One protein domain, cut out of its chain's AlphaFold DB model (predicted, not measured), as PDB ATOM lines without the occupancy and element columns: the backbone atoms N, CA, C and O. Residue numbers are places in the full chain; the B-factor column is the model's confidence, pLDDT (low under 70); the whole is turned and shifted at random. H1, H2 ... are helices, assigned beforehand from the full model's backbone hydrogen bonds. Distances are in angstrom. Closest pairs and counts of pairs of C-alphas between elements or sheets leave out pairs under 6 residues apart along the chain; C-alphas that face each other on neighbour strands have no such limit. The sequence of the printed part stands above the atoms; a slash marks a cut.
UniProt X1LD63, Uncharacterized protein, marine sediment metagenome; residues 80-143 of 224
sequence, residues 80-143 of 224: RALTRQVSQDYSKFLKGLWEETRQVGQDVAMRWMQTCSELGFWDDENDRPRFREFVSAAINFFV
ATOM      1  N   ARG A  80      54.315  38.559  44.469       53.19
ATOM      2  CA  ARG A  80      54.348  37.719  43.255       53.19
ATOM      3  C   ARG A  80      54.246  36.228  43.570       53.19
ATOM      4  O   ARG A  80      53.631  35.490  42.802       53.19
ATOM      5  N   ALA A  81      54.857  35.775  44.662       57.41
ATOM      6  CA  ALA A  81      54.765  34.384  45.096       57.41
ATOM      7  C   ALA A  81      53.348  34.049  45.581       57.41
ATOM      8  O   ALA A  81      52.774  33.068  45.111       57.41
ATOM      9  N   LEU A  82      52.744  34.915  46.408       57.59
ATOM     10  CA  LEU A  82      51.355  34.749  46.846       57.59
ATOM     11  C   LEU A  82      50.371  34.770  45.671       57.59
ATOM     12  O   LEU A  82      49.524  33.895  45.564       57.59
ATOM     13  N   THR A  83      50.497  35.724  44.745       63.03
ATOM     14  CA  THR A  83      49.601  35.805  43.572       63.03
ATOM     15  C   THR A  83      49.765  34.618  42.619       63.03
ATOM     16  O   THR A  83      48.781  34.137  42.050       63.03
ATOM     17  N   ARG A  84      50.981  34.077  42.468       67.56
ATOM     18  CA  ARG A  84      51.216  32.818  41.738       67.56
ATOM     19  C   ARG A  84      50.599  31.612  42.437       67.56
ATOM     20  O   ARG A  84      50.012  30.777  41.764       67.56
ATOM     21  N   GLN A  85      50.703  31.528  43.757       69.81
ATOM     22  CA  GLN A  85      50.133  30.417  44.513       69.81
ATOM     23  C   GLN A  85      48.601  30.465  44.489       69.81
ATOM     24  O   GLN A  85      47.963  29.497  44.093       69.81
ATOM     25  N   VAL A  86      48.019  31.641  44.741       69.81
ATOM     26  CA  VAL A  86      46.573  31.879  44.647       69.81
ATOM     27  C   VAL A  86      46.056  31.570  43.239       69.81
ATOM     28  O   VAL A  86      45.057  30.874  43.096       69.81
ATOM     29  N   SER A  87      46.738  32.011  42.175       70.38
ATOM     30  CA  SER A  87      46.319  31.677  40.801       70.38
ATOM     31  C   SER A  87      46.433  30.185  40.467       70.38
ATOM     32  O   SER A  87      45.581  29.660  39.748       70.38
ATOM     33  N   GLN A  88      47.434  29.478  40.998       77.94
ATOM     34  CA  GLN A  88      47.545  28.025  40.849       77.94
ATOM     35  C   GLN A  88      46.423  27.292  41.587       77.94
ATOM     36  O   GLN A  88      45.851  26.353  41.031       77.94
ATOM     37  N   ASP A  89      46.073  27.735  42.792       79.44
ATOM     38  CA  ASP A  89      44.998  27.145  43.586       79.44
ATOM     39  C   ASP A  89      43.626  27.412  42.954       79.44
ATOM     40  O   ASP A  89      42.833  26.482  42.803       79.44
ATOM     41  N   TYR A  90      43.384  28.620  42.431       72.44
ATOM     42  CA  TYR A  90      42.200  28.908  41.614       72.44
ATOM     43  C   TYR A  90      42.149  28.061  40.340       72.44
ATOM     44  O   TYR A  90      41.083  27.584  39.962       72.44
ATOM     45  N   SER A  91      43.283  27.830  39.672       77.19
ATOM     46  CA  SER A  91      43.313  26.973  38.482       77.19
ATOM     47  C   SER A  91      42.996  25.514  38.817       77.19
ATOM     48  O   SER A  91      42.269  24.869  38.064       77.19
ATOM     49  N   LYS A  92      43.494  24.992  39.946       84.31
ATOM     50  CA  LYS A  92      43.140  23.649  40.435       84.31
ATOM     51  C   LYS A  92      41.662  23.560  40.802       84.31
ATOM     52  O   LYS A  92      41.014  22.600  40.407       84.31
ATOM     53  N   PHE A  93      41.131  24.568  41.486       82.75
ATOM     54  CA  PHE A  93      39.714  24.651  41.828       82.75
ATOM     55  C   PHE A  93      38.822  24.664  40.580       82.75
ATOM     56  O   PHE A  93      37.893  23.872  40.484       82.75
ATOM     57  N   LEU A  94      39.148  25.492  39.582       78.06
ATOM     58  CA  LEU A  94      38.412  25.539  38.314       78.06
ATOM     59  C   LEU A  94      38.489  24.218  37.546       78.06
ATOM     60  O   LEU A  94      37.499  23.807  36.948       78.06
ATOM     61  N   LYS A  95      39.644  23.543  37.569       84.62
ATOM     62  CA  LYS A  95      39.772  22.198  36.995       84.62
ATOM     63  C   LYS A  95      38.891  21.195  37.735       84.62
ATOM     64  O   LYS A  95      38.185  20.454  37.070       84.62
ATOM     65  N   GLY A  96      38.879  21.222  39.068       84.81
ATOM     66  CA  GLY A  96      38.007  20.376  39.888       84.81
ATOM     67  C   GLY A  96      36.527  20.588  39.571       84.81
ATOM     68  O   GLY A  96      35.842  19.638  39.217       84.81
ATOM     69  N   LEU A  97      36.062  21.841  39.572       77.69
ATOM     70  CA  LEU A  97      34.680  22.178  39.209       77.69
ATOM     71  C   LEU A  97      34.317  21.749  37.785       77.69
ATOM     72  O   LEU A  97      33.192  21.320  37.528       77.69
ATOM     73  N   TRP A  98      35.246  21.887  36.838       85.75
ATOM     74  CA  TRP A  98      35.022  21.449  35.466       85.75
ATOM     75  C   TRP A  98      34.908  19.928  35.367       85.75
ATOM     76  O   TRP A  98      34.027  19.432  34.667       85.75
ATOM     77  N   GLU A  99      35.761  19.193  36.081       82.38
ATOM     78  CA  GLU A  99      35.708  17.733  36.162       82.38
ATOM     79  C   GLU A  99      34.384  17.269  36.788       82.38
ATOM     80  O   GLU A  99      33.707  16.422  36.215       82.38
ATOM     81  N   GLU A 100      33.957  17.889  37.894       77.25
ATOM     82  CA  GLU A 100      32.671  17.610  38.548       77.25
ATOM     83  C   GLU A 100      31.490  17.891  37.612       77.25
ATOM     84  O   GLU A 100      30.605  17.054  37.441       77.25
ATOM     85  N   THR A 101      31.494  19.043  36.938       76.06
ATOM     86  CA  THR A 101      30.438  19.405  35.979       76.06
ATOM     87  C   THR A 101      30.405  18.429  34.804       76.06
ATOM     88  O   THR A 101      29.331  18.014  34.358       76.06
ATOM     89  N   ARG A 102      31.579  18.029  34.303       84.75
ATOM     90  CA  ARG A 102      31.706  17.027  33.245       84.75
ATOM     91  C   ARG A 102      31.161  15.681  33.702       84.75
ATOM     92  O   ARG A 102      30.447  15.049  32.929       84.75
ATOM     93  N   GLN A 103      31.478  15.258  34.921       82.19
ATOM     94  CA  GLN A 103      31.018  13.994  35.476       82.19
ATOM     95  C   GLN A 103      29.497  13.984  35.636       82.19
ATOM     96  O   GLN A 103      28.850  13.066  35.146       82.19
ATOM     97  N   VAL A 104      28.905  15.055  36.174       80.69
ATOM     98  CA  VAL A 104      27.441  15.211  36.233       80.69
ATOM     99  C   VAL A 104      26.825  15.147  34.831       80.69
ATOM    100  O   VAL A 104      25.826  14.462  34.622       80.69
ATOM    101  N   GLY A 105      27.431  15.817  33.847       73.19
ATOM    102  CA  GLY A 105      26.983  15.750  32.455       73.19
ATOM    103  C   GLY A 105      27.060  14.338  31.862       73.19
ATOM    104  O   GLY A 105      26.131  13.907  31.179       73.19
ATOM    105  N   GLN A 106      28.138  13.605  32.143       77.69
ATOM    106  CA  GLN A 106      28.318  12.215  31.716       77.69
ATOM    107  C   GLN A 106      27.315  11.279  32.393       77.69
ATOM    108  O   GLN A 106      26.710  10.463  31.704       77.69
ATOM    109  N   ASP A 107      27.071  11.431  33.693       80.88
ATOM    110  CA  ASP A 107      26.101  10.629  34.441       80.88
ATOM    111  C   ASP A 107      24.681  10.829  33.908       80.88
ATOM    112  O   ASP A 107      23.931   9.868  33.727       80.88
ATOM    113  N   VAL A 108      24.309  12.077  33.604       75.88
ATOM    114  CA  VAL A 108      23.018  12.382  32.975       75.88
ATOM    115  C   VAL A 108      22.932  11.732  31.595       75.88
ATOM    116  O   VAL A 108      21.935  11.077  31.301       75.88
ATOM    117  N   ALA A 109      23.972  11.847  30.766       72.44
ATOM    118  CA  ALA A 109      23.990  11.235  29.439       72.44
ATOM    119  C   ALA A 109      23.897   9.700  29.498       72.44
ATOM    120  O   ALA A 109      23.132   9.107  28.740       72.44
ATOM    121  N   MET A 110      24.616   9.064  30.426       78.12
ATOM    122  CA  MET A 110      24.582   7.616  30.642       78.12
ATOM    123  C   MET A 110      23.211   7.145  31.122       78.12
ATOM    124  O   MET A 110      22.688   6.169  30.589       78.12
ATOM    125  N   ARG A 111      22.580   7.864  32.063       78.94
ATOM    126  CA  ARG A 111      21.202   7.565  32.488       78.94
ATOM    127  C   ARG A 111      20.233   7.642  31.319       78.94
ATOM    128  O   ARG A 111      19.425   6.743  31.143       78.94
ATOM    129  N   TRP A 112      20.343   8.680  30.495       75.75
ATOM    130  CA  TRP A 112      19.501   8.818  29.309       75.75
ATOM    131  C   TRP A 112      19.742   7.692  28.302       75.75
ATOM    132  O   TRP A 112      18.780   7.157  27.766       75.75
ATOM    133  N   MET A 113      20.995   7.288  28.069       74.38
ATOM    134  CA  MET A 113      21.305   6.130  27.222       74.38
ATOM    135  C   MET A 113      20.676   4.842  27.759       74.38
ATOM    136  O   MET A 113      20.066   4.102  26.988       74.38
ATOM    137  N   GLN A 114      20.773   4.602  29.066       79.38
ATOM    138  CA  GLN A 114      20.176   3.433  29.704       79.38
ATOM    139  C   GLN A 114      18.647   3.442  29.567       79.38
ATOM    140  O   GLN A 114      18.067   2.465  29.102       79.38
ATOM    141  N   THR A 115      17.993   4.568  29.863       77.94
ATOM    142  CA  THR A 115      16.536   4.709  29.724       77.94
ATOM    143  C   THR A 115      16.072   4.573  28.268       77.94
ATOM    144  O   THR A 115      15.037   3.967  28.008       77.94
ATOM    145  N   CYS A 116      16.839   5.079  27.296       73.62
ATOM    146  CA  CYS A 116      16.562   4.867  25.871       73.62
ATOM    147  C   CYS A 116      16.602   3.380  25.492       73.62
ATOM    148  O   CYS A 116      15.761   2.932  24.715       73.62
ATOM    149  N   SER A 117      17.574   2.632  26.023       74.88
ATOM    150  CA  SER A 117      17.702   1.190  25.790       74.88
ATOM    151  C   SER A 117      16.539   0.416  26.415       74.88
ATOM    152  O   SER A 117      15.885  -0.360  25.722       74.88
ATOM    153  N   GLU A 118      16.202   0.703  27.675       81.25
ATOM    154  CA  GLU A 118      15.085   0.072  28.397       81.25
ATOM    155  C   GLU A 118      13.728   0.296  27.708       81.25
ATOM    156  O   GLU A 118      12.869  -0.583  27.716       81.25
ATOM    157  N   LEU A 119      13.541   1.457  27.077       79.44
ATOM    158  CA  LEU A 119      12.307   1.818  26.374       79.44
ATOM    159  C   LEU A 119      12.291   1.396  24.893       79.44
ATOM    160  O   LEU A 119      11.353   1.741  24.175       79.44
ATOM    161  N   GLY A 120      13.306   0.664  24.423       80.75
ATOM    162  CA  GLY A 120      13.356   0.127  23.058       80.75
ATOM    163  C   GLY A 120      13.705   1.148  21.968       80.75
ATOM    164  O   GLY A 120      13.534   0.868  20.784       80.75
ATOM    165  N   PHE A 121      14.224   2.325  22.338       79.19
ATOM    166  CA  PHE A 121      14.732   3.332  21.393       79.19
ATOM    167  C   PHE A 121      16.201   3.097  21.006       79.19
ATOM    168  O   PHE A 121      16.846   3.978  20.427       79.19
ATOM    169  N   TRP A 122      16.747   1.922  21.320       76.81
ATOM    170  CA  TRP A 122      18.033   1.492  20.789       76.81
ATOM    171  C   TRP A 122      17.879   1.092  19.317       76.81
ATOM    172  O   TRP A 122      16.839   0.572  18.903       76.81
ATOM    173  N   ASP A 123      18.874   1.427  18.507       77.75
ATOM    174  CA  ASP A 123      18.990   0.945  17.137       77.75
ATOM    175  C   ASP A 123      20.116  -0.087  17.096       77.75
ATOM    176  O   ASP A 123      21.296   0.270  17.163       77.75
ATOM    177  N   ASP A 124      19.729  -1.362  17.027       76.69
ATOM    178  CA  ASP A 124      20.648  -2.502  16.997       76.69
ATOM    179  C   ASP A 124      21.508  -2.520  15.718       76.69
ATOM    180  O   ASP A 124      22.599  -3.086  15.725       76.69
ATOM    181  N   GLU A 125      21.062  -1.887  14.624       76.69
ATOM    182  CA  GLU A 125      21.796  -1.883  13.351       76.69
ATOM    183  C   GLU A 125      22.971  -0.898  13.355       76.69
ATOM    184  O   GLU A 125      24.019  -1.165  12.765       76.69
ATOM    185  N   ASN A 126      22.807   0.244  14.026       76.19
ATOM    186  CA  ASN A 126      23.804   1.317  14.058       76.19
ATOM    187  C   ASN A 126      24.546   1.430  15.400       76.19
ATOM    188  O   ASN A 126      25.396   2.317  15.532       76.19
ATOM    189  N   ASP A 127      24.215   0.573  16.374       75.69
ATOM    190  CA  ASP A 127      24.711   0.582  17.760       75.69
ATOM    191  C   ASP A 127      24.643   1.980  18.398       75.69
ATOM    192  O   ASP A 127      25.587   2.496  19.007       75.69
ATOM    193  N   ARG A 128      23.526   2.672  18.151       75.38
ATOM    194  CA  ARG A 128      23.314   4.056  18.585       75.38
ATOM    195  C   ARG A 128      21.893   4.254  19.102       75.38
ATOM    196  O   ARG A 128      20.939   3.761  18.511       75.38
ATOM    197  N   PRO A 129      21.707   5.058  20.158       75.19
ATOM    198  CA  PRO A 129      20.375   5.425  20.620       75.19
ATOM    199  C   PRO A 129      19.690   6.386  19.635       75.19
ATOM    200  O   PRO A 129      20.268   7.404  19.231       75.19
ATOM    201  N   ARG A 130      18.415   6.130  19.315       78.06
ATOM    202  CA  ARG A 130      17.549   7.033  18.532       78.06
ATOM    203  C   ARG A 130      17.071   8.205  19.387       78.06
ATOM    204  O   ARG A 130      15.885   8.381  19.658       78.06
ATOM    205  N   PHE A 131      18.015   9.057  19.791       74.12
ATOM    206  CA  PHE A 131      17.776  10.184  20.698       74.12
ATOM    207  C   PHE A 131      16.649  11.111  20.240       74.12
ATOM    208  O   PHE A 131      15.884  11.601  21.063       74.12
ATOM    209  N   ARG A 132      16.523  11.363  18.934       78.12
ATOM    210  CA  ARG A 132      15.489  12.264  18.407       78.12
ATOM    211  C   ARG A 132      14.079  11.703  18.600       78.12
ATOM    212  O   ARG A 132      13.171  12.460  18.942       78.12
ATOM    213  N   GLU A 133      13.902  10.403  18.387       77.94
ATOM    214  CA  GLU A 133      12.621   9.713  18.579       77.94
ATOM    215  C   GLU A 133      12.289   9.618  20.064       77.94
ATOM    216  O   GLU A 133      11.179   9.968  20.454       77.94
ATOM    217  N   PHE A 134      13.278   9.283  20.898       79.62
ATOM    218  CA  PHE A 134      13.135   9.282  22.351       79.62
ATOM    219  C   PHE A 134      12.713  10.653  22.898       79.62
ATOM    220  O   PHE A 134      11.735  10.755  23.632       79.62
ATOM    221  N   VAL A 135      13.403  11.730  22.504       78.75
ATOM    222  CA  VAL A 135      13.074  13.096  22.941       78.75
ATOM    223  C   VAL A 135      11.678  13.494  22.467       78.75
ATOM    224  O   VAL A 135      10.918  14.081  23.232       78.75
ATOM    225  N   SER A 136      11.308  13.147  21.233       78.06
ATOM    226  CA  SER A 136       9.974  13.452  20.702       78.06
ATOM    227  C   SER A 136       8.883  12.676  21.443       78.06
ATOM    228  O   SER A 136       7.864  13.258  21.803       78.06
ATOM    229  N   ALA A 137       9.110  11.395  21.744       77.06
ATOM    230  CA  ALA A 137       8.198  10.571  22.530       77.06
ATOM    231  C   ALA A 137       8.072  11.075  23.975       77.06
ATOM    232  O   ALA A 137       6.963  11.165  24.492       77.06
ATOM    233  N   ALA A 138       9.178  11.479  24.606       77.88
ATOM    234  CA  ALA A 138       9.177  12.061  25.946       77.88
ATOM    235  C   ALA A 138       8.419  13.398  25.990       77.88
ATOM    236  O   ALA A 138       7.636  13.635  26.910       77.88
ATOM    237  N   ILE A 139       8.607  14.258  24.982       78.81
ATOM    238  CA  ILE A 139       7.863  15.517  24.849       78.81
ATOM    239  C   ILE A 139       6.374  15.233  24.633       78.81
ATOM    240  O   ILE A 139       5.552  15.820  25.330       78.81
ATOM    241  N   ASN A 140       6.019  14.319  23.728       82.56
ATOM    242  CA  ASN A 140       4.623  13.962  23.464       82.56
ATOM    243  C   ASN A 140       3.954  13.373  24.708       82.56
ATOM    244  O   ASN A 140       2.888  13.836  25.100       82.56
ATOM    245  N   PHE A 141       4.627  12.455  25.406       77.75
ATOM    246  CA  PHE A 141       4.162  11.910  26.678       77.75
ATOM    247  C   PHE A 141       3.924  13.013  27.713       77.75
ATOM    248  O   PHE A 141       2.901  13.005  28.398       77.75
ATOM    249  N   PHE A 142       4.841  13.979  27.822       76.88
ATOM    250  CA  PHE A 142       4.711  15.087  28.762       76.88
ATOM    251  C   PHE A 142       3.587  16.054  28.381       76.88
ATOM    252  O   PHE A 142       2.912  16.575  29.262       76.88
ATOM    253  N   VAL A 143       3.364  16.295  27.089       79.19
ATOM    254  CA  VAL A 143       2.262  17.133  26.598       79.19
ATOM    255  C   VAL A 143       0.916  16.446  26.837       79.19
ATOM    256  O   VAL A 143       0.004  17.076  27.368       79.19
TER     257      VAL A 143
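Overview. This is residues 80 to 143 of the 224 residues of an uncharacterized protein of marine sediment metagenome (UniProt X1LD63). One long helix, H1, makes a corner near its last residues with a short helix, H2, set almost square to it like the foot of an L; the loop of residues 119 to 130 joins them. H1 makes the longest axis, and its residues 80 to 111 stick out free. The printed part has 64 residues with two named helices, H1 then H2, and no named strand; its class is all helix. It is extended, with a radius of gyration of the C-alphas of 19.9 A, and spans 58 by 30 by 15 A.

Along the chain. H1, residues 80 to 118, runs 56.4 A from C-alpha 80 at (54.348, 37.719, 43.255) to C-alpha 118 at (15.085, 0.072, 28.397). H2, residues 131 to 143, runs 18.0 A and ends with C-alpha 143 at (2.262, 17.133, 26.598).

Arrangement. H1 and H2 are close but not clearly touching; their closest C-alphas, of Cys 116 and Phe 134, are 6.6 A apart. Their lines are about perpendicular, at 78 degrees. In H1 and H2 every O i to N i+4 pair is within hydrogen-bond range. Residues 122 to 123 form a short antiparallel pairing with residues 128 to 129.

Size, cuts and confidence. The C-alphas farthest apart, of Arg 80 and Glu 125, are 59.3 A apart. The printed part has no cut, and the link from H1 to H2 is long, with 12 residues. Residues 80 to 86 have pLDDT under 70.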